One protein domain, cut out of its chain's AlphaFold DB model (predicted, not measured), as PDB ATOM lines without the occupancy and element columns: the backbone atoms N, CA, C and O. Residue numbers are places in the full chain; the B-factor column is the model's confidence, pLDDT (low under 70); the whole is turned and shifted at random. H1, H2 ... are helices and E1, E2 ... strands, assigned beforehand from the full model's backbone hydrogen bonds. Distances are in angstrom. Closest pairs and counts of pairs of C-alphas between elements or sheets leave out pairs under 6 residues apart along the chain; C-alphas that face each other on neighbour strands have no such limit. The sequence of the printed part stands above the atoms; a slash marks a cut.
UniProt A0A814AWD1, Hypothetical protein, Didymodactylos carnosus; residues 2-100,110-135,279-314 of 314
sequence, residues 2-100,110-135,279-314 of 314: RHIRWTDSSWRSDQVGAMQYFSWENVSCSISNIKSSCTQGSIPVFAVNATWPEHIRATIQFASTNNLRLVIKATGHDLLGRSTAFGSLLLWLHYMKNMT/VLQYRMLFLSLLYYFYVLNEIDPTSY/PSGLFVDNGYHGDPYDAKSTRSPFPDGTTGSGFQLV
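This is residues 2 to 100, 110 to 135 and 279 to 314 of the 314 residues of the protein "Hypothetical protein" of Didymodactylos carnosus (UniProt A0A814AWD1). With little regular structure, the model is mostly loops and a small parallel sheet, E1 E3 E2, covered on one face by H2, with H3 far off. The 161 printed residues include 38 in named elements, H1 E1 H2 E2 E3 H3, class mixed. The whole is loose, radius of gyration of the C-alphas 18.8 A, spanning 58 by 46 by 30 A.

E3, residues 89 to 92, has parallel neighbours E1, residues 46 to 49 (N 90 to O 46, 2.8 A), and E2, residues 70 to 73 (N 91 to O 71, 2.8 A). H2, residues 53 to 65, is on the sheet, height 9.7 A; its closest C-alphas to E3 are Thr 59 and Leu 91, 6.9 A. E1, H2, E2 form a split strand-helix-strand unit, E3 between its strands, with a right-handed crossover. H1, residues 9 to 13, and H3, residues 120 to 127, are apart. In the three helices every O i to N i+4 pair is within hydrogen-bond range.

H2 is 18.4 A long, from C-alpha 53 at (16.604, -3.961, 54.811). H3, 10.2 A, ends at C-alpha 127 (-14.088, 10.701, 65.124).

Cuts leave gaps of 25.1 A, C-alpha 100 to 110, and 36.6 A, C-alpha 135 to 279. Links H1 to E1 and E2 to E3 are long. Confidence is low at residues 284 to 314, among others.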
ATOM      1  N   ARG A   2     -10.676   6.659  39.481       49.88
ATOM      2  CA  ARG A   2      -9.501   7.194  40.221       49.88
ATOM      3  C   ARG A   2      -9.682   8.611  40.808       49.88
ATOM      4  O   ARG A   2      -9.094   8.895  41.838       49.88
ATOM      5  N   HIS A   3     -10.540   9.452  40.221       56.12
ATOM      6  CA  HIS A   3     -10.750  10.844  40.662       56.12
ATOM      7  C   HIS A   3     -11.360  10.991  42.071       56.12
ATOM      8  O   HIS A   3     -11.051  11.949  42.764       56.12
ATOM      9  N   ILE A   4     -12.183  10.032  42.518       63.28
ATOM     10  CA  ILE A   4     -12.927  10.125  43.793       63.28
ATOM     11  C   ILE A   4     -12.001   9.991  45.013       63.28
ATOM     12  O   ILE A   4     -12.328  10.479  46.086       63.28
ATOM     13  N   ARG A   5     -10.832   9.354  44.857       75.12
ATOM     14  CA  ARG A   5      -9.882   9.110  45.956       75.12
ATOM     15  C   ARG A   5      -8.707  10.086  45.982       75.12
ATOM     16  O   ARG A   5      -7.777   9.881  46.745       75.12
ATOM     17  N   TRP A   6      -8.721  11.138  45.158       73.62
ATOM     18  CA  TRP A   6      -7.605  12.091  45.106       73.62
ATOM     19  C   TRP A   6      -7.343  12.761  46.462       73.62
ATOM     20  O   TRP A   6      -6.188  12.994  46.808       73.62
ATOM     21  N   THR A   7      -8.404  13.007  47.231       76.06
ATOM     22  CA  THR A   7      -8.354  13.584  48.580       76.06
ATOM     23  C   THR A   7      -8.292  12.532  49.699       76.06
ATOM     24  O   THR A   7      -8.462  12.876  50.862       76.06
ATOM     25  N   ASP A   8      -8.116  11.246  49.370       81.75
ATOM     26  CA  ASP A   8      -8.052  10.151  50.345       81.75
ATOM     27  C   ASP A   8      -6.597   9.880  50.746       81.75
ATOM     28  O   ASP A   8      -5.802   9.362  49.957       81.75
ATOM     29  N   SER A   9      -6.244  10.222  51.984       82.12
ATOM     30  CA  SER A   9      -4.863  10.169  52.470       82.12
ATOM     31  C   SER A   9      -4.253   8.768  52.444       82.12
ATOM     32  O   SER A   9      -3.072   8.608  52.115       82.12
ATOM     33  N   SER A  10      -5.061   7.740  52.714       84.62
ATOM     34  CA  SER A  10      -4.632   6.340  52.673       84.62
ATOM     35  C   SER A  10      -4.282   5.936  51.246       84.62
ATOM     36  O   SER A  10      -3.164   5.489  50.982       84.62
ATOM     37  N   TRP A  11      -5.179   6.204  50.297       87.06
ATOM     38  CA  TRP A  11      -4.966   5.942  48.881       87.06
ATOM     39  C   TRP A  11      -3.749   6.691  48.340       87.06
ATOM     40  O   TRP A  11      -2.967   6.108  47.586       87.06
ATOM     41  N   ARG A  12      -3.556   7.959  48.734       87.62
ATOM     42  CA  ARG A  12      -2.366   8.738  48.361       87.62
ATOM     43  C   ARG A  12      -1.089   8.127  48.912       87.62
ATOM     44  O   ARG A  12      -0.103   8.035  48.188       87.62
ATOM     45  N   SER A  13      -1.110   7.664  50.161       88.62
ATOM     46  CA  SER A  13       0.054   7.025  50.778       88.62
ATOM     47  C   SER A  13       0.482   5.750  50.042       88.62
ATOM     48  O   SER A  13       1.674   5.443  50.038       88.62
ATOM     49  N   ASP A  14      -0.463   5.078  49.370       91.06
ATOM     50  CA  ASP A  14      -0.241   3.903  48.517       91.06
ATOM     51  C   ASP A  14       0.255   4.265  47.105       91.06
ATOM     52  O   ASP A  14       0.657   3.383  46.342       91.06
ATOM     53  N   GLN A  15       0.229   5.546  46.713       91.31
ATOM     54  CA  GLN A  15       0.765   5.988  45.427       91.31
ATOM     55  C   GLN A  15       2.240   6.381  45.571       91.31
ATOM     56  O   GLN A  15       2.628   7.225  46.383       91.31
ATOM     57  N   VAL A  16       3.084   5.807  44.714       91.81
ATOM     58  CA  VAL A  16       4.537   6.032  44.747       91.81
ATOM     59  C   VAL A  16       4.911   7.510  44.589       91.81
ATOM     60  O   VAL A  16       5.746   8.008  45.336       91.81
ATOM     61  N   GLY A  17       4.250   8.222  43.672       87.56
ATOM     62  CA  GLY A  17       4.542   9.621  43.353       87.56
ATOM     63  C   GLY A  17       3.708  10.648  44.115       87.56
ATOM     64  O   GLY A  17       3.970  11.836  43.968       87.56
ATOM     65  N   ALA A  18       2.724  10.221  44.914       88.50
ATOM     66  CA  ALA A  18       1.893  11.159  45.658       88.50
ATOM     67  C   ALA A  18       2.530  11.546  47.000       88.50
ATOM     68  O   ALA A  18       3.105  10.715  47.718       88.50
ATOM     69  N   MET A  19       2.369  12.818  47.325       87.44
ATOM     70  CA  MET A  19       2.515  13.462  48.617       87.44
ATOM     71  C   MET A  19       1.122  13.765  49.171       87.44
ATOM     72  O   MET A  19       0.139  13.823  48.436       87.44
ATOM     73  N   GLN A  20       1.017  13.986  50.475       85.75
ATOM     74  CA  GLN A  20      -0.246  14.397  51.093       85.75
ATOM     75  C   GLN A  20      -0.580  15.868  50.806       85.75
ATOM     76  O   GLN A  20      -1.720  16.275  50.967       85.75
ATOM     77  N   TYR A  21       0.381  16.667  50.343       79.38
ATOM     78  CA  TYR A  21       0.172  18.073  50.002       79.38
ATOM     79  C   TYR A  21       0.554  18.283  48.537       79.38
ATOM     80  O   TYR A  21       1.711  18.079  48.162       79.38
ATOM     81  N   PHE A  22      -0.415  18.653  47.692       76.81
ATOM     82  CA  PHE A  22      -0.223  18.672  46.232       76.81
ATOM     83  C   PHE A  22       0.762  19.752  45.772       76.81
ATOM     84  O   PHE A  22       1.390  19.609  44.724       76.81
ATOM     85  N   SER A  23       0.958  20.795  46.584       74.44
ATOM     86  CA  SER A  23       1.992  21.819  46.398       74.44
ATOM     87  C   SER A  23       3.397  21.229  46.249       74.44
ATOM     88  O   SER A  23       4.237  21.821  45.575       74.44
ATOM     89  N   TRP A  24       3.641  20.043  46.818       78.06
ATOM     90  CA  TRP A  24       4.919  19.332  46.748       78.06
ATOM     91  C   TRP A  24       5.036  18.344  45.584       78.06
ATOM     92  O   TRP A  24       6.042  17.650  45.448       78.06
ATOM     93  N   GLU A  25       4.024  18.278  44.729       79.38
ATOM     94  CA  GLU A  25       4.011  17.425  43.547       79.38
ATOM     95  C   GLU A  25       4.279  18.268  42.308       79.38
ATOM     96  O   GLU A  25       5.426  18.574  41.976       79.38
ATOM     97  N   ASN A  26       3.210  18.652  41.614       73.44
ATOM     98  CA  ASN A  26       3.276  19.438  40.408       73.44
ATOM     99  C   ASN A  26       1.985  20.231  40.191       73.44
ATOM    100  O   ASN A  26       0.924  19.668  39.926       73.44
ATOM    101  N   VAL A  27       2.114  21.556  40.174       65.06
ATOM    102  CA  VAL A  27       1.024  22.491  39.864       65.06
ATOM    103  C   VAL A  27       0.478  22.361  38.434       65.06
ATOM    104  O   VAL A  27      -0.650  22.767  38.169       65.06
ATOM    105  N   SER A  28       1.236  21.779  37.495       65.44
ATOM    106  CA  SER A  28       0.785  21.531  36.112       65.44
ATOM    107  C   SER A  28      -0.005  20.229  35.927       65.44
ATOM    108  O   SER A  28      -0.664  20.072  34.903       65.44
ATOM    109  N   CYS A  29       0.011  19.324  36.913       71.69
ATOM    110  CA  CYS A  29      -0.658  18.018  36.856       71.69
ATOM    111  C   CYS A  29      -1.795  17.900  37.880       71.69
ATOM    112  O   CYS A  29      -2.036  16.820  38.422       71.69
ATOM    113  N   SER A  30      -2.486  19.005  38.170       69.62
ATOM    114  CA  SER A  30      -3.647  18.977  39.058       69.62
ATOM    115  C   SER A  30      -4.849  18.335  38.368       69.62
ATOM    116  O   SER A  30      -5.177  18.637  37.219       69.62
ATOM    117  N   ILE A  31      -5.558  17.481  39.108       68.69
ATOM    118  CA  ILE A  31      -6.800  16.844  38.659       68.69
ATOM    119  C   ILE A  31      -7.932  17.857  38.430       68.69
ATOM    120  O   ILE A  31      -8.851  17.591  37.657       68.69
ATOM    121  N   SER A  32      -7.834  19.014  39.090       63.69
ATOM    122  CA  SER A  32      -8.793  20.121  39.053       63.69
ATOM    123  C   SER A  32      -8.553  21.061  37.863       63.69
ATOM    124  O   SER A  32      -9.445  21.810  37.477       63.69
ATOM    125  N   ASN A  33      -7.363  21.019  37.251       63.19
ATOM    126  CA  ASN A  33      -6.981  21.862  36.120       63.19
ATOM    127  C   ASN A  33      -6.108  21.058  35.146       63.19
ATOM    128  O   ASN A  33      -4.882  21.184  35.135       63.19
ATOM    129  N   ILE A  34      -6.756  20.195  34.353       63.00
ATOM    130  CA  ILE A  34      -6.094  19.358  33.345       63.00
ATOM    131  C   ILE A  34      -5.562  20.271  32.234       63.00
ATOM    132  O   ILE A  34      -6.238  20.542  31.240       63.00
ATOM    133  N   LYS A  35      -4.337  20.769  32.405       62.28
ATOM    134  CA  LYS A  35      -3.596  21.436  31.334       62.28
ATOM    135  C   LYS A  35      -3.149  20.391  30.310       62.28
ATOM    136  O   LYS A  35      -2.898  19.236  30.642       62.28
ATOM    137  N   SER A  36      -3.017  20.804  29.049       60.31
ATOM    138  CA  SER A  36      -2.624  19.928  27.932       60.31
ATOM    139  C   SER A  36      -1.209  19.343  28.054       60.31
ATOM    140  O   SER A  36      -0.859  18.443  27.296       60.31
ATOM    141  N   SER A  37      -0.399  19.823  29.004       72.19
ATOM    142  CA  SER A  37       0.920  19.277  29.321       72.19
ATOM    143  C   SER A  37       1.076  19.106  30.833       72.19
ATOM    144  O   SER A  37       0.858  20.040  31.601       72.19
ATOM    145  N   CYS A  38       1.444  17.891  31.238       75.25
ATOM    146  CA  CYS A  38       1.755  17.517  32.611       75.25
ATOM    147  C   CYS A  38       3.249  17.183  32.679       75.25
ATOM    148  O   CYS A  38       3.738  16.365  31.899       75.25
ATOM    149  N   THR A  39       3.985  17.857  33.561       77.88
ATOM    150  CA  THR A  39       5.427  17.632  33.746       77.88
ATOM    151  C   THR A  39       5.699  16.753  34.974       77.88
ATOM    152  O   THR A  39       4.783  16.351  35.687       77.88
ATOM    153  N   GLN A  40       6.957  16.422  35.256       80.62
ATOM    154  CA  GLN A  40       7.294  15.623  36.441       80.62
ATOM    155  C   GLN A  40       7.152  16.424  37.755       80.62
ATOM    156  O   GLN A  40       6.788  15.870  38.791       80.62
ATOM    157  N   GLY A  41       7.419  17.736  37.720       80.88
ATOM    158  CA  GLY A  41       7.466  18.576  38.919       80.88
ATOM    159  C   GLY A  41       8.477  18.054  39.942       80.88
ATOM    160  O   GLY A  41       9.539  17.556  39.579       80.88
ATOM    161  N   SER A  42       8.141  18.127  41.223       81.31
ATOM    162  CA  SER A  42       9.008  17.654  42.306       81.31
ATOM    163  C   SER A  42       8.944  16.140  42.525       81.31
ATOM    164  O   SER A  42       9.690  15.629  43.352       81.31
ATOM    165  N   ILE A  43       8.098  15.402  41.800       86.94
ATOM    166  CA  ILE A  43       7.955  13.954  41.979       86.94
ATOM    167  C   ILE A  43       9.253  13.242  41.536       86.94
ATOM    168  O   ILE A  43       9.707  13.464  40.411       86.94
ATOM    169  N   PRO A  44       9.840  12.345  42.353       88.94
ATOM    170  CA  PRO A  44      11.025  11.575  41.971       88.94
ATOM    171  C   PRO A  44      10.845  10.803  40.654       88.94
ATOM    172  O   PRO A  44       9.762  10.291  40.370       88.94
ATOM    173  N   VAL A  45      11.911  10.706  39.854       89.94
ATOM    174  CA  VAL A  45      11.863  10.103  38.503       89.94
ATOM    175  C   VAL A  45      11.786   8.580  38.584       89.94
ATOM    176  O   VAL A  45      11.070   7.940  37.817       89.94
ATOM    177  N   PHE A  46      12.510   8.000  39.542       94.75
ATOM    178  CA  PHE A  46      12.515   6.568  39.817       94.75
ATOM    179  C   PHE A  46      12.228   6.318  41.289       94.75
ATOM    180  O   PHE A  46      12.521   7.157  42.139       94.75
ATOM    181  N   ALA A  47      11.696   5.137  41.593       96.12
ATOM    182  CA  ALA A  47      11.433   4.721  42.957       96.12
ATOM    183  C   ALA A  47      11.788   3.254  43.176       96.12
ATOM    184  O   ALA A  47      11.476   2.396  42.352       96.12
ATOM    185  N   VAL A  48      12.386   2.971  44.328       97.44
ATOM    186  CA  VAL A  48      12.573   1.625  44.857       97.44
ATOM    187  C   VAL A  48      11.524   1.390  45.931       97.44
ATOM    188  O   VAL A  48      11.503   2.069  46.958       97.44
ATOM    189  N   ASN A  49      10.659   0.406  45.696       96.75
ATOM    190  CA  ASN A  49       9.757  -0.107  46.716       96.75
ATOM    191  C   ASN A  49      10.552  -0.998  47.690       96.75
ATOM    192  O   ASN A  49      10.877  -2.150  47.384       96.75
ATOM    193  N   ALA A  50      10.917  -0.448  48.847       95.56
ATOM    194  CA  ALA A  50      11.671  -1.170  49.859       95.56
ATOM    195  C   ALA A  50      10.731  -1.964  50.772       95.56
ATOM    196  O   ALA A  50       9.878  -1.408  51.460       95.56
ATOM    197  N   THR A  51      10.927  -3.281  50.799       92.75
ATOM    198  CA  THR A  51      10.206  -4.215  51.674       92.75
ATOM    199  C   THR A  51      11.135  -4.879  52.685       92.75
ATOM    200  O   THR A  51      10.682  -5.280  53.755       92.75
ATOM    201  N   TRP A  52      12.434  -4.942  52.378       91.88
ATOM    202  CA  TRP A  52      13.458  -5.566  53.208       91.88
ATOM    203  C   TRP A  52      14.658  -4.629  53.427       91.88
ATOM    204  O   TRP A  52      14.938  -3.787  52.563       91.88
ATOM    205  N   PRO A  53      15.402  -4.761  54.544       92.88
ATOM    206  CA  PRO A  53      16.604  -3.961  54.811       92.88
ATOM    207  C   PRO A  53      17.651  -3.998  53.684       92.88
ATOM    208  O   PRO A  53      18.383  -3.031  53.472       92.88
ATOM    209  N   GLU A  54      17.711  -5.089  52.923       96.06
ATOM    210  CA  GLU A  54      18.600  -5.262  51.775       96.06
ATOM    211  C   GLU A  54      18.266  -4.283  50.643       96.06
ATOM    212  O   GLU A  54      19.182  -3.750  50.017       96.06
ATOM    213  N   HIS A  55      16.980  -3.981  50.416       96.50
ATOM    214  CA  HIS A  55      16.560  -2.998  49.412       96.50
ATOM    215  C   HIS A  55      17.044  -1.598  49.795       96.50
ATOM    216  O   HIS A  55      17.538  -0.867  48.938       96.50
ATOM    217  N   ILE A  56      16.963  -1.237  51.082       95.50
ATOM    218  CA  ILE A  56      17.504   0.031  51.591       95.50
ATOM    219  C   ILE A  56      19.009   0.095  51.315       95.50
ATOM    220  O   ILE A  56      19.481   1.049  50.699       95.50
ATOM    221  N   ARG A  57      19.758  -0.936  51.733       95.75
ATOM    222  CA  ARG A  57      21.218  -0.977  51.576       95.75
ATOM    223  C   ARG A  57      21.631  -0.853  50.110       95.75
ATOM    224  O   ARG A  57      22.484  -0.028  49.798       95.75
ATOM    225  N   ALA A  58      21.009  -1.632  49.226       97.50
ATOM    226  CA  ALA A  58      21.305  -1.608  47.798       97.50
ATOM    227  C   ALA A  58      20.961  -0.251  47.164       97.50
ATOM    228  O   ALA A  58      21.744   0.265  46.372       97.50
ATOM    229  N   THR A  59      19.839   0.363  47.554       97.06
ATOM    230  CA  THR A  59      19.426   1.680  47.038       97.06
ATOM    231  C   THR A  59      20.401   2.776  47.453       97.06
ATOM    232  O   THR A  59      20.818   3.565  46.613       97.06
ATOM    233  N   ILE A  60      20.815   2.802  48.725       95.00
ATOM    234  CA  ILE A  60      21.796   3.770  49.239       95.00
ATOM    235  C   ILE A  60      23.139   3.595  48.522       95.00
ATOM    236  O   ILE A  60      23.720   4.572  48.056       95.00
ATOM    237  N   GLN A  61      23.617   2.353  48.379       95.56
ATOM    238  CA  GLN A  61      24.864   2.061  47.665       95.56
ATOM    239  C   GLN A  61      24.798   2.485  46.197       95.56
ATOM    240  O   GLN A  61      25.733   3.109  45.694       95.56
ATOM    241  N   PHE A  62      23.692   2.183  45.515       96.31
ATOM    242  CA  PHE A  62      23.480   2.565  44.124       96.31
ATOM    243  C   PHE A  62      23.434   4.086  43.961       96.31
ATOM    244  O   PHE A  62      24.115   4.621  43.087       96.31
ATOM    245  N   ALA A  63      22.689   4.786  44.821       94.12
ATOM    246  CA  ALA A  63      22.593   6.240  44.790       94.12
ATOM    247  C   ALA A  63      23.951   6.904  45.049       94.12
ATOM    248  O   ALA A  63      24.349   7.784  44.292       94.12
ATOM    249  N   SER A  64      24.700   6.421  46.045       91.06
ATOM    250  CA  SER A  64      26.050   6.900  46.356       91.06
ATOM    251  C   SER A  64      27.022   6.688  45.192       91.06
ATOM    252  O   SER A  64      27.675   7.629  44.751       91.06
ATOM    253  N   THR A  65      27.069   5.471  44.640       94.56
ATOM    254  CA  THR A  65      28.000   5.103  43.555       94.56
ATOM    255  C   THR A  65      27.743   5.904  42.279       94.56
ATOM    256  O   THR A  65      28.677   6.228  41.554       94.56
ATOM    257  N   ASN A  66      26.478   6.236  42.008       92.75
ATOM    258  CA  ASN A  66      26.067   6.933  40.790       92.75
ATOM    259  C   ASN A  66      25.806   8.432  41.007       92.75
ATOM    260  O   ASN A  66      25.285   9.084  40.105       92.75
ATOM    261  N   ASN A  67      26.151   8.980  42.180       88.12
ATOM    262  CA  ASN A  67      25.926  10.384  42.537       88.12
ATOM    263  C   ASN A  67      24.473  10.846  42.280       88.12
ATOM    264  O   ASN A  67      24.221  11.908  41.709       88.12
ATOM    265  N   LEU A  68      23.507  10.005  42.653       89.31
ATOM    266  CA  LEU A  68      22.085  10.299  42.503       89.31
ATOM    267  C   LEU A  68      21.559  10.998  43.751       89.31
ATOM    268  O   LEU A  68      21.843  10.584  44.875       89.31
ATOM    269  N   ARG A  69      20.703  12.003  43.549       87.50
ATOM    270  CA  ARG A  69      19.934  12.616  44.637       87.50
ATOM    271  C   ARG A  69      18.978  11.576  45.215       87.50
ATOM    272  O   ARG A  69      18.041  11.165  44.533       87.50
ATOM    273  N   LEU A  70      19.210  11.164  46.456       90.00
ATOM    274  CA  LEU A  70      18.360  10.216  47.167       90.00
ATOM    275  C   LEU A  70      17.284  10.965  47.958       90.00
ATOM    276  O   LEU A  70      17.587  11.893  48.704       90.00
ATOM    277  N   VAL A  71      16.035  10.531  47.828       90.75
ATOM    278  CA  VAL A  71      14.899  11.026  48.614       90.75
ATOM    279  C   VAL A  71      14.247   9.857  49.326       90.75
ATOM    280  O   VAL A  71      14.098   8.784  48.749       90.75
ATOM    281  N   ILE A  72      13.826  10.055  50.571       92.38
ATOM    282  CA  ILE A  72      13.189   9.010  51.372       92.38
ATOM    283  C   ILE A  72      11.737   9.398  51.632       92.38
ATOM    284  O   ILE A  72      11.446  10.502  52.088       92.38
ATOM    285  N   LYS A  73      10.811   8.471  51.372       92.38
ATOM    286  CA  LYS A  73       9.383   8.657  51.657       92.38
ATOM    287  C   LYS A  73       8.818   7.440  52.364       92.38
ATOM    288  O   LYS A  73       9.035   6.315  51.929       92.38
ATOM    289  N   ALA A  74       8.015   7.674  53.396       91.06
ATOM    290  CA  ALA A  74       7.076   6.683  53.916       91.06
ATOM    291  C   ALA A  74       5.669   6.977  53.365       91.06
ATOM    292  O   ALA A  74       5.284   6.437  52.329       91.06
ATOM    293  N   THR A  75       4.942   7.899  54.002       88.50
ATOM    294  CA  THR A  75       3.556   8.268  53.656       88.50
ATOM    295  C   THR A  75       3.436   9.497  52.752       88.50
ATOM    296  O   THR A  75       2.395   9.685  52.128       88.50
ATOM    297  N   GLY A  76       4.485  10.326  52.669       86.75
ATOM    298  CA  GLY A  76       4.470  11.592  51.923       86.75
ATOM    299  C   GLY A  76       3.806  12.758  52.664       86.75
ATOM    300  O   GLY A  76       3.386  13.715  52.026       86.75
ATOM    301  N   HIS A  77       3.681  12.674  53.991       86.56
ATOM    302  CA  HIS A  77       3.021  13.675  54.842       86.56
ATOM    303  C   HIS A  77       3.924  14.862  55.238       86.56
ATOM    304  O   HIS A  77       3.650  15.600  56.179       86.56
ATOM    305  N   ASP A  78       5.060  15.038  54.574       80.19
ATOM    306  CA  ASP A  78       5.981  16.095  54.964       80.19
ATOM    307  C   ASP A  78       5.496  17.469  54.467       80.19
ATOM    308  O   ASP A  78       5.435  17.713  53.261       80.19
ATOM    309  N   LEU A  79       5.158  18.368  55.397       78.38
ATOM    310  CA  LEU A  79       4.655  19.716  55.093       78.38
ATOM    311  C   LEU A  79       5.738  20.654  54.549       78.38
ATOM    312  O   LEU A  79       5.410  21.688  53.969       78.38
ATOM    313  N   LEU A  80       7.013  20.281  54.687       74.62
ATOM    314  CA  LEU A  80       8.162  21.032  54.190       74.62
ATOM    315  C   LEU A  80       8.739  20.459  52.885       74.62
ATOM    316  O   LEU A  80       9.763  20.951  52.421       74.62
ATOM    317  N   GLY A  81       8.106  19.445  52.282       78.12
ATOM    318  CA  GLY A  81       8.512  18.900  50.982       78.12
ATOM    319  C   GLY A  81       9.763  18.020  51.018       78.12
ATOM    320  O   GLY A  81      10.337  17.706  49.979       78.12
ATOM    321  N   ARG A  82      10.194  17.574  52.196       81.88
ATOM    322  CA  ARG A  82      11.468  16.863  52.393       81.88
ATOM    323  C   ARG A  82      11.465  15.432  51.854       81.88
ATOM    324  O   ARG A  82      12.514  14.843  51.609       81.88
ATOM    325  N   SER A  83      10.280  14.869  51.614       88.00
ATOM    326  CA  SER A  83      10.096  13.520  51.064       88.00
ATOM    327  C   SER A  83       9.923  13.474  49.539       88.00
ATOM    328  O   SER A  83       9.423  12.476  49.015       88.00
ATOM    329  N   THR A  84      10.277  14.544  48.818       86.25
ATOM    330  CA  THR A  84      10.121  14.637  47.356       86.25
ATOM    331  C   THR A  84      11.126  15.607  46.732       86.25
ATOM    332  O   THR A  84      11.459  16.613  47.350       86.25
ATOM    333  N   ALA A  85      11.637  15.320  45.531       84.38
ATOM    334  CA  ALA A  85      12.462  16.259  44.763       84.38
ATOM    335  C   ALA A  85      12.555  15.911  43.277       84.38
ATOM    336  O   ALA A  85      12.682  14.743  42.895       84.38
ATOM    337  N   PHE A  86      12.660  16.954  42.452       83.38
ATOM    338  CA  PHE A  86      12.971  16.822  41.035       83.38
ATOM    339  C   PHE A  86      14.307  16.090  40.809       83.38
ATOM    340  O   PHE A  86      15.297  16.336  41.510       83.38
ATOM    341  N   GLY A  87      14.324  15.203  39.807       83.56
ATOM    342  CA  GLY A  87      15.526  14.491  39.361       83.56
ATOM    343  C   GLY A  87      16.080  13.473  40.364       83.56
ATOM    344  O   GLY A  87      17.238  13.082  40.245       83.56
ATOM    345  N   SER A  88      15.292  13.076  41.366       88.38
ATOM    346  CA  SER A  88      15.743  12.191  42.444       88.38
ATOM    347  C   SER A  88      15.352  10.723  42.251       88.38
ATOM    348  O   SER A  88      14.432  10.388  41.495       88.38
ATOM    349  N   LEU A  89      16.067   9.854  42.971       93.56
ATOM    350  CA  LEU A  89      15.719   8.461  43.221       93.56
ATOM    351  C   LEU A  89      15.002   8.359  44.571       93.56
ATOM    352  O   LEU A  89      15.564   8.702  45.610       93.56
ATOM    353  N   LEU A  90      13.774   7.850  44.561       95.00
ATOM    354  CA  LEU A  90      12.975   7.639  45.760       95.00
ATOM    355  C   LEU A  90      13.263   6.280  46.396       95.00
ATOM    356  O   LEU A  90      13.018   5.240  45.792       95.00
ATOM    357  N   LEU A  91      13.675   6.278  47.654       96.19
ATOM    358  CA  LEU A  91      13.593   5.123  48.535       96.19
ATOM    359  C   LEU A  91      12.246   5.156  49.267       96.19
ATOM    360  O   LEU A  91      12.034   5.960  50.179       96.19
ATOM    361  N   TRP A  92      11.317   4.295  48.849       96.75
ATOM    362  CA  TRP A  92       9.955   4.271  49.372       96.75
ATOM    363  C   TRP A  92       9.787   3.171  50.425       96.75
ATOM    364  O   TRP A  92       9.838   1.983  50.112       96.75
ATOM    365  N   LEU A  93       9.576   3.582  51.675       94.31
ATOM    366  CA  LEU A  93       9.540   2.722  52.864       94.31
ATOM    367  C   LEU A  93       8.124   2.284  53.277       94.31
ATOM    368  O   LEU A  93       7.967   1.631  54.304       94.31
ATOM    369  N   HIS A  94       7.081   2.641  52.513       93.25
ATOM    370  CA  HIS A  94       5.673   2.437  52.896       93.25
ATOM    371  C   HIS A  94       5.339   0.999  53.327       93.25
ATOM    372  O   HIS A  94       4.514   0.796  54.216       93.25
ATOM    373  N   TYR A  95       5.969  -0.006  52.716       90.62
ATOM    374  CA  TYR A  95       5.652  -1.415  52.964       90.62
ATOM    375  C   TYR A  95       6.477  -2.057  54.088       90.62
ATOM    376  O   TYR A  95       6.247  -3.219  54.424       90.62
ATOM    377  N   MET A  96       7.382  -1.315  54.732       88.88
ATOM    378  CA  MET A  96       8.137  -1.796  55.891       88.88
ATOM    379  C   MET A  96       7.304  -1.678  57.176       88.88
ATOM    380  O   MET A  96       7.557  -0.832  58.027       88.88
ATOM    381  N   LYS A  97       6.281  -2.535  57.306       83.00
ATOM    382  CA  LYS A  97       5.261  -2.480  58.374       83.00
ATOM    383  C   LYS A  97       5.481  -3.479  59.521       83.00
ATOM    384  O   LYS A  97       4.565  -3.718  60.301       83.00
ATOM    385  N   ASN A  98       6.655  -4.107  59.617       80.88
ATOM    386  CA  ASN A  98       6.907  -5.084  60.677       80.88
ATOM    387  C   ASN A  98       6.915  -4.394  62.054       80.88
ATOM    388  O   ASN A  98       7.648  -3.429  62.258       80.88
ATOM    389  N   MET A  99       6.107  -4.889  62.992       71.69
ATOM    390  CA  MET A  99       5.939  -4.320  64.332       71.69
ATOM    391  C   MET A  99       6.175  -5.397  65.390       71.69
ATOM    392  O   MET A  99       5.698  -6.522  65.266       71.69
ATOM    393  N   THR A 100       6.892  -5.052  66.460       77.69
ATOM    394  CA  THR A 100       7.094  -5.924  67.625       77.69
ATOM    395  C   THR A 100       6.539  -5.235  68.861       77.69
ATOM    396  O   THR A 100       6.877  -4.083  69.133       77.69
ATOM    397  N   VAL A 110      -4.017  10.852  80.237       44.88
ATOM    398  CA  VAL A 110      -4.046  12.171  80.899       44.88
ATOM    399  C   VAL A 110      -5.407  12.864  80.733       44.88
ATOM    400  O   VAL A 110      -5.732  13.754  81.509       44.88
ATOM    401  N   LEU A 111      -6.252  12.418  79.794       40.28
ATOM    402  CA  LEU A 111      -7.602  12.952  79.597       40.28
ATOM    403  C   LEU A 111      -8.553  11.897  79.025       40.28
ATOM    404  O   LEU A 111      -8.322  11.350  77.949       40.28
ATOM    405  N   GLN A 112      -9.653  11.647  79.738       37.62
ATOM    406  CA  GLN A 112     -10.806  10.908  79.232       37.62
ATOM    407  C   GLN A 112     -11.910  11.918  78.899       37.62
ATOM    408  O   GLN A 112     -12.671  12.330  79.775       37.62
ATOM    409  N   TYR A 113     -12.025  12.313  77.632       40.34
ATOM    410  CA  TYR A 113     -13.234  12.989  77.162       40.34
ATOM    411  C   TYR A 113     -14.320  11.938  76.918       40.34
ATOM    412  O   TYR A 113     -14.183  11.076  76.053       40.34
ATOM    413  N   ARG A 114     -15.427  12.003  77.666       40.47
ATOM    414  CA  ARG A 114     -16.668  11.327  77.263       40.47
ATOM    415  C   ARG A 114     -17.403  12.236  76.289       40.47
ATOM    416  O   ARG A 114     -18.155  13.110  76.709       40.47
ATOM    417  N   MET A 115     -17.186  12.028  74.995       48.56
ATOM    418  CA  MET A 115     -18.088  12.557  73.977       48.56
ATOM    419  C   MET A 115     -19.255  11.585  73.805       48.56
ATOM    420  O   MET A 115     -19.061  10.410  73.495       48.56
ATOM    421  N   LEU A 116     -20.469  12.068  74.061       52.34
ATOM    422  CA  LEU A 116     -21.690  11.335  73.745       52.34
ATOM    423  C   LEU A 116     -22.067  11.672  72.305       52.34
ATOM    424  O   LEU A 116     -22.356  12.822  71.984       52.34
ATOM    425  N   PHE A 117     -22.050  10.663  71.441       58.69
ATOM    426  CA  PHE A 117     -22.487  10.794  70.058       58.69
ATOM    427  C   PHE A 117     -23.944  10.362  69.951       58.69
ATOM    428  O   PHE A 117     -24.340   9.348  70.522       58.69
ATOM    429  N   LEU A 118     -24.733  11.119  69.189       74.62
ATOM    430  CA  LEU A 118     -26.154  10.833  68.966       74.62
ATOM    431  C   LEU A 118     -26.385   9.481  68.264       74.62
ATOM    432  O   LEU A 118     -27.478   8.927  68.340       74.62
ATOM    433  N   SER A 119     -25.370   8.940  67.583       75.38
ATOM    434  CA  SER A 119     -25.385   7.599  66.998       75.38
ATOM    435  C   SER A 119     -23.968   7.076  66.749       75.38
ATOM    436  O   SER A 119     -23.011   7.851  66.681       75.38
ATOM    437  N   LEU A 120     -23.838   5.762  66.541       61.56
ATOM    438  CA  LEU A 120     -22.586   5.132  66.103       61.56
ATOM    439  C   LEU A 120     -22.094   5.696  64.755       61.56
ATOM    440  O   LEU A 120     -20.893   5.817  64.541       61.56
ATOM    441  N   LEU A 121     -23.016   6.090  63.870       63.00
ATOM    442  CA  LEU A 121     -22.695   6.734  62.595       63.00
ATOM    443  C   LEU A 121     -22.154   8.156  62.797       63.00
ATOM    444  O   LEU A 121     -21.204   8.542  62.129       63.00
ATOM    445  N   TYR A 122     -22.713   8.915  63.744       56.91
ATOM    446  CA  TYR A 122     -22.215  10.245  64.106       56.91
ATOM    447  C   TYR A 122     -20.849  10.164  64.799       56.91
ATOM    448  O   TYR A 122     -19.969  10.955  64.491       56.91
ATOM    449  N   TYR A 123     -20.635   9.155  65.651       63.94
ATOM    450  CA  TYR A 123     -19.307   8.796  66.159       63.94
ATOM    451  C   TYR A 123     -18.331   8.545  65.006       63.94
ATOM    452  O   TYR A 123     -17.270   9.157  64.961       63.94
ATOM    453  N   PHE A 124     -18.708   7.701  64.039       58.47
ATOM    454  CA  PHE A 124     -17.857   7.395  62.890       58.47
ATOM    455  C   PHE A 124     -17.579   8.636  62.033       58.47
ATOM    456  O   PHE A 124     -16.460   8.792  61.573       58.47
ATOM    457  N   TYR A 125     -18.552   9.526  61.843       56.41
ATOM    458  CA  TYR A 125     -18.406  10.745  61.043       56.41
ATOM    459  C   TYR A 125     -17.571  11.836  61.734       56.41
ATOM    460  O   TYR A 125     -16.890  12.599  61.061       56.41
ATOM    461  N   VAL A 126     -17.638  11.931  63.066       53.22
ATOM    462  CA  VAL A 126     -16.947  12.972  63.848       53.22
ATOM    463  C   VAL A 126     -15.554  12.529  64.305       53.22
ATOM    464  O   VAL A 126     -14.661  13.362  64.363       53.22
ATOM    465  N   LEU A 127     -15.364  11.246  64.640       53.12
ATOM    466  CA  LEU A 127     -14.088  10.701  65.124       53.12
ATOM    467  C   LEU A 127     -13.293   9.900  64.093       53.12
ATOM    468  O   LEU A 127     -12.106   9.688  64.327       53.12
ATOM    469  N   ASN A 128     -13.858   9.539  62.931       47.94
ATOM    470  CA  ASN A 128     -13.002   9.561  61.742       47.94
ATOM    471  C   ASN A 128     -12.823  11.026  61.386       47.94
ATOM    472  O   ASN A 128     -13.379  11.511  60.401       47.94
ATOM    473  N   GLU A 129     -12.041  11.725  62.207       42.59
ATOM    474  CA  GLU A 129     -11.215  12.781  61.671       42.59
ATOM    475  C   GLU A 129     -10.527  12.149  60.462       42.59
ATOM    476  O   GLU A 129      -9.614  11.330  60.565       42.59
ATOM    477  N   ILE A 130     -11.049  12.483  59.284       44.97
ATOM    478  CA  ILE A 130     -10.200  12.713  58.140       44.97
ATOM    479  C   ILE A 130      -9.199  13.696  58.726       44.97
ATOM    480  O   ILE A 130      -9.554  14.858  58.894       44.97
ATOM    481  N   ASP A 131      -8.031  13.219  59.167       47.00
ATOM    482  CA  ASP A 131      -6.851  14.066  59.243       47.00
ATOM    483  C   ASP A 131      -6.816  14.673  57.847       47.00
ATOM    484  O   ASP A 131      -6.593  13.906  56.895       47.00
ATOM    485  N   PRO A 132      -7.280  15.927  57.665       53.75
ATOM    486  CA  PRO A 132      -7.602  16.431  56.354       53.75
ATOM    487  C   PRO A 132      -6.238  16.687  55.736       53.75
ATOM    488  O   PRO A 132      -5.549  17.671  55.930       53.75
ATOM    489  N   THR A 133      -5.766  15.648  55.102       56.28
ATOM    490  CA  THR A 133      -4.448  15.465  54.541       56.28
ATOM    491  C   THR A 133      -4.805  15.017  53.150       56.28
ATOM    492  O   THR A 133      -5.761  14.253  52.986       56.28
ATOM    493  N   SER A 134      -4.149  15.573  52.135       61.09
ATOM    494  CA  SER A 134      -4.667  15.732  50.761       61.09
ATOM    495  C   SER A 134      -5.372  17.067  50.474       61.09
ATOM    496  O   SER A 134      -6.344  17.103  49.721       61.09
ATOM    497  N   TYR A 135      -4.885  18.177  51.030       71.50
ATOM    498  CA  TYR A 135      -5.179  19.527  50.527       71.50
ATOM    499  C   TYR A 135      -3.915  20.389  50.590       71.50
ATOM    500  O   TYR A 135      -2.966  20.034  51.283       71.50
ATOM    501  N   PRO A 279      29.953  12.404  54.309       83.06
ATOM    502  CA  PRO A 279      30.761  13.509  53.790       83.06
ATOM    503  C   PRO A 279      30.411  13.877  52.343       83.06
ATOM    504  O   PRO A 279      30.771  14.959  51.886       83.06
ATOM    505  N   SER A 280      29.737  12.982  51.614       79.94
ATOM    506  CA  SER A 280      29.279  13.193  50.237       79.94
ATOM    507  C   SER A 280      27.949  13.940  50.136       79.94
ATOM    508  O   SER A 280      27.587  14.353  49.038       79.94
ATOM    509  N   GLY A 281      27.217  14.091  51.246       78.00
ATOM    510  CA  GLY A 281      25.879  14.684  51.241       78.00
ATOM    511  C   GLY A 281      24.881  13.873  50.412       78.00
ATOM    512  O   GLY A 281      24.135  14.452  49.632       78.00
ATOM    513  N   LEU A 282      24.905  12.541  50.526       83.19
ATOM    514  CA  LEU A 282      23.996  11.624  49.835       83.19
ATOM    515  C   LEU A 282      22.549  11.779  50.293       83.19
ATOM    516  O   LEU A 282      21.629  11.842  49.475       83.19
ATOM    517  N   PHE A 283      22.329  11.746  51.599       82.25
ATOM    518  CA  PHE A 283      21.000  11.988  52.125       82.25
ATOM    519  C   PHE A 283      20.734  13.466  51.890       82.25
ATOM    520  O   PHE A 283      21.584  14.246  52.310       82.25
ATOM    521  N   VAL A 284      19.633  13.870  51.198       68.75
ATOM    522  CA  VAL A 284      19.365  15.299  50.854       68.75
ATOM    523  C   VAL A 284      18.048  16.022  51.229       68.75
ATOM    524  O   VAL A 284      16.997  15.471  50.930       68.75
ATOM    525  N   ASP A 285      18.086  17.254  51.817       63.38
ATOM    526  CA  ASP A 285      16.873  17.988  52.276       63.38
ATOM    527  C   ASP A 285      16.451  19.025  51.292       63.38
ATOM    528  O   ASP A 285      17.254  19.833  50.834       63.38
ATOM    529  N   ASN A 286      15.156  19.020  51.033       59.91
ATOM    530  CA  ASN A 286      14.527  19.898  50.069       59.91
ATOM    531  C   ASN A 286      13.710  20.992  50.762       59.91
ATOM    532  O   ASN A 286      13.049  21.768  50.078       59.91
ATOM    533  N   GLY A 287      13.762  21.063  52.099       54.16
ATOM    534  CA  GLY A 287      13.000  22.006  52.914       54.16
ATOM    535  C   GLY A 287      13.316  23.495  52.697       54.16
ATOM    536  O   GLY A 287      14.400  23.896  52.265       54.16
ATOM    537  N   TYR A 288      12.351  24.340  53.081       48.75
ATOM    538  CA  TYR A 288      12.378  25.811  52.985       48.75
ATOM    539  C   TYR A 288      13.433  26.525  53.863       48.75
ATOM    540  O   TYR A 288      13.599  27.740  53.747       48.75
ATOM    541  N   HIS A 289      14.292  25.815  54.603       48.88
ATOM    542  CA  HIS A 289      15.378  26.385  55.428       48.88
ATOM    543  C   HIS A 289      16.771  26.013  54.906       48.88
ATOM    544  O   HIS A 289      17.075  24.835  54.783       48.88
ATOM    545  N   GLY A 290      17.616  26.991  54.552       39.50
ATOM    546  CA  GLY A 290      19.056  26.749  54.344       39.50
ATOM    547  C   GLY A 290      19.742  26.862  55.706       39.50
ATOM    548  O   GLY A 290      19.389  27.756  56.471       39.50
ATOM    549  N   ASP A 291      20.673  26.027  56.160       43.66
ATOM    550  CA  ASP A 291      21.528  24.966  55.620       43.66
ATOM    551  C   ASP A 291      21.840  23.949  56.759       43.66
ATOM    552  O   ASP A 291      22.421  24.386  57.761       43.66
ATOM    553  N   PRO A 292      21.524  22.632  56.674       47.53
ATOM    554  CA  PRO A 292      21.889  21.666  57.718       47.53
ATOM    555  C   PRO A 292      23.352  21.185  57.678       47.53
ATOM    556  O   PRO A 292      23.714  20.397  58.555       47.53
ATOM    557  N   TYR A 293      24.172  21.677  56.726       39.66
ATOM    558  CA  TYR A 293      25.579  22.136  56.859       39.66
ATOM    559  C   TYR A 293      26.576  21.936  55.663       39.66
ATOM    560  O   TYR A 293      27.778  21.745  55.879       39.66
ATOM    561  N   ASP A 294      26.048  22.045  54.441       40.44
ATOM    562  CA  ASP A 294      26.531  22.397  53.079       40.44
ATOM    563  C   ASP A 294      27.852  21.931  52.435       40.44
ATOM    564  O   ASP A 294      28.948  22.077  52.981       40.44
ATOM    565  N   ALA A 295      27.726  21.659  51.122       31.94
ATOM    566  CA  ALA A 295      28.652  22.151  50.098       31.94
ATOM    567  C   ALA A 295      27.988  22.387  48.703       31.94
ATOM    568  O   ALA A 295      28.353  21.724  47.732       31.94
ATOM    569  N   LYS A 296      27.154  23.443  48.588       29.38
ATOM    570  CA  LYS A 296      26.997  24.425  47.470       29.38
ATOM    571  C   LYS A 296      25.583  24.562  46.839       29.38
ATOM    572  O   LYS A 296      25.285  23.963  45.809       29.38
ATOM    573  N   SER A 297      24.779  25.424  47.482       34.53
ATOM    574  CA  SER A 297      23.717  26.387  47.051       34.53
ATOM    575  C   SER A 297      23.064  26.349  45.645       34.53
ATOM    576  O   SER A 297      23.755  26.240  44.640       34.53
ATOM    577  N   THR A 298      21.720  26.497  45.547       34.28
ATOM    578  CA  THR A 298      20.885  27.731  45.358       34.28
ATOM    579  C   THR A 298      19.351  27.401  45.507       34.28
ATOM    580  O   THR A 298      19.017  26.415  46.132       34.28
ATOM    581  N   ARG A 299      18.358  28.152  44.999       40.62
ATOM    582  CA  ARG A 299      16.910  27.833  45.172       40.62
ATOM    583  C   ARG A 299      16.019  28.413  44.068       40.62
ATOM    584  O   ARG A 299      16.376  29.454  43.526       40.62
ATOM    585  N   SER A 300      14.804  27.859  43.909       29.55
ATOM    586  CA  SER A 300      13.551  28.594  43.599       29.55
ATOM    587  C   SER A 300      12.319  27.901  44.247       29.55
ATOM    588  O   SER A 300      12.361  26.681  44.413       29.55
ATOM    589  N   PRO A 301      11.253  28.630  44.674       39.34
ATOM    590  CA  PRO A 301      10.226  28.174  45.628       39.34
ATOM    591  C   PRO A 301       8.922  27.621  45.017       39.34
ATOM    592  O   PRO A 301       7.993  27.322  45.768       39.34
ATOM    593  N   PHE A 302       8.824  27.490  43.693       33.12
ATOM    594  CA  PHE A 302       7.655  26.937  42.993       33.12
ATOM    595  C   PHE A 302       8.112  26.072  41.809       33.12
ATOM    596  O   PHE A 302       9.228  26.269  41.334       33.12
ATOM    597  N   PRO A 303       7.297  25.122  41.307       35.03
ATOM    598  CA  PRO A 303       7.669  24.275  40.178       35.03
ATOM    599  C   PRO A 303       7.523  25.061  38.864       35.03
ATOM    600  O   PRO A 303       6.690  24.731  38.022       35.03
ATOM    601  N   ASP A 304       8.300  26.127  38.672       29.52
ATOM    602  CA  ASP A 304       8.625  26.572  37.325       29.52
ATOM    603  C   ASP A 304       9.841  25.761  36.877       29.52
ATOM    604  O   ASP A 304      10.893  25.750  37.501       29.52
ATOM    605  N   GLY A 305       9.669  24.941  35.842       32.97
ATOM    606  CA  GLY A 305      10.679  23.995  35.360       32.97
ATOM    607  C   GLY A 305      11.927  24.644  34.750       32.97
ATOM    608  O   GLY A 305      12.456  24.126  33.772       32.97
ATOM    609  N   THR A 306      12.394  25.773  35.275       25.45
ATOM    610  CA  THR A 306      13.494  26.558  34.739       25.45
ATOM    611  C   THR A 306      14.360  27.120  35.858       25.45
ATOM    612  O   THR A 306      14.076  28.167  36.418       25.45
ATOM    613  N   THR A 307      15.508  26.464  36.040       28.61
ATOM    614  CA  THR A 307      16.764  27.014  36.579       28.61
ATOM    615  C   THR A 307      16.815  27.390  38.063       28.61
ATOM    616  O   THR A 307      15.903  27.970  38.627       28.61
ATOM    617  N   GLY A 308      17.963  27.101  38.680       28.66
ATOM    618  CA  GLY A 308      18.295  27.551  40.034       28.66
ATOM    619  C   GLY A 308      18.711  26.398  40.939       28.66
ATOM    620  O   GLY A 308      17.897  25.854  41.669       28.66
ATOM    621  N   SER A 309      19.993  26.045  40.815       32.03
ATOM    622  CA  SER A 309      20.917  25.201  41.607       32.03
ATOM    623  C   SER A 309      20.546  24.819  43.073       32.03
ATOM    624  O   SER A 309      19.816  25.547  43.699       32.03
ATOM    625  N   GLY A 310      21.057  23.681  43.584       34.81
ATOM    626  CA  GLY A 310      21.502  23.255  44.953       34.81
ATOM    627  C   GLY A 310      20.659  23.237  46.263       34.81
ATOM    628  O   GLY A 310      20.326  24.281  46.779       34.81
ATOM    629  N   PHE A 311      20.546  22.081  46.950       35.16
ATOM    630  CA  PHE A 311      20.772  21.906  48.419       35.16
ATOM    631  C   PHE A 311      20.850  20.408  48.797       35.16
ATOM    632  O   PHE A 311      20.274  19.614  48.058       35.16
ATOM    633  N   GLN A 312      21.589  20.050  49.874       31.03
ATOM    634  CA  GLN A 312      21.996  18.703  50.372       31.03
ATOM    635  C   GLN A 312      21.612  18.498  51.905       31.03
ATOM    636  O   GLN A 312      21.678  19.466  52.646       31.03
ATOM    637  N   LEU A 313      21.179  17.314  52.416       29.12
ATOM    638  CA  LEU A 313      20.622  16.888  53.783       29.12
ATOM    639  C   LEU A 313      21.787  16.192  54.530       29.12
ATOM    640  O   LEU A 313      22.811  15.827  53.957       29.12
ATOM    641  N   VAL A 314      21.541  16.003  55.836       35.75
ATOM    642  CA  VAL A 314      21.747  14.863  56.769       35.75
ATOM    643  C   VAL A 314      21.392  13.446  56.309       35.75
ATOM    644  O   VAL A 314      20.250  13.223  55.876       35.75
TER     645      VAL A 314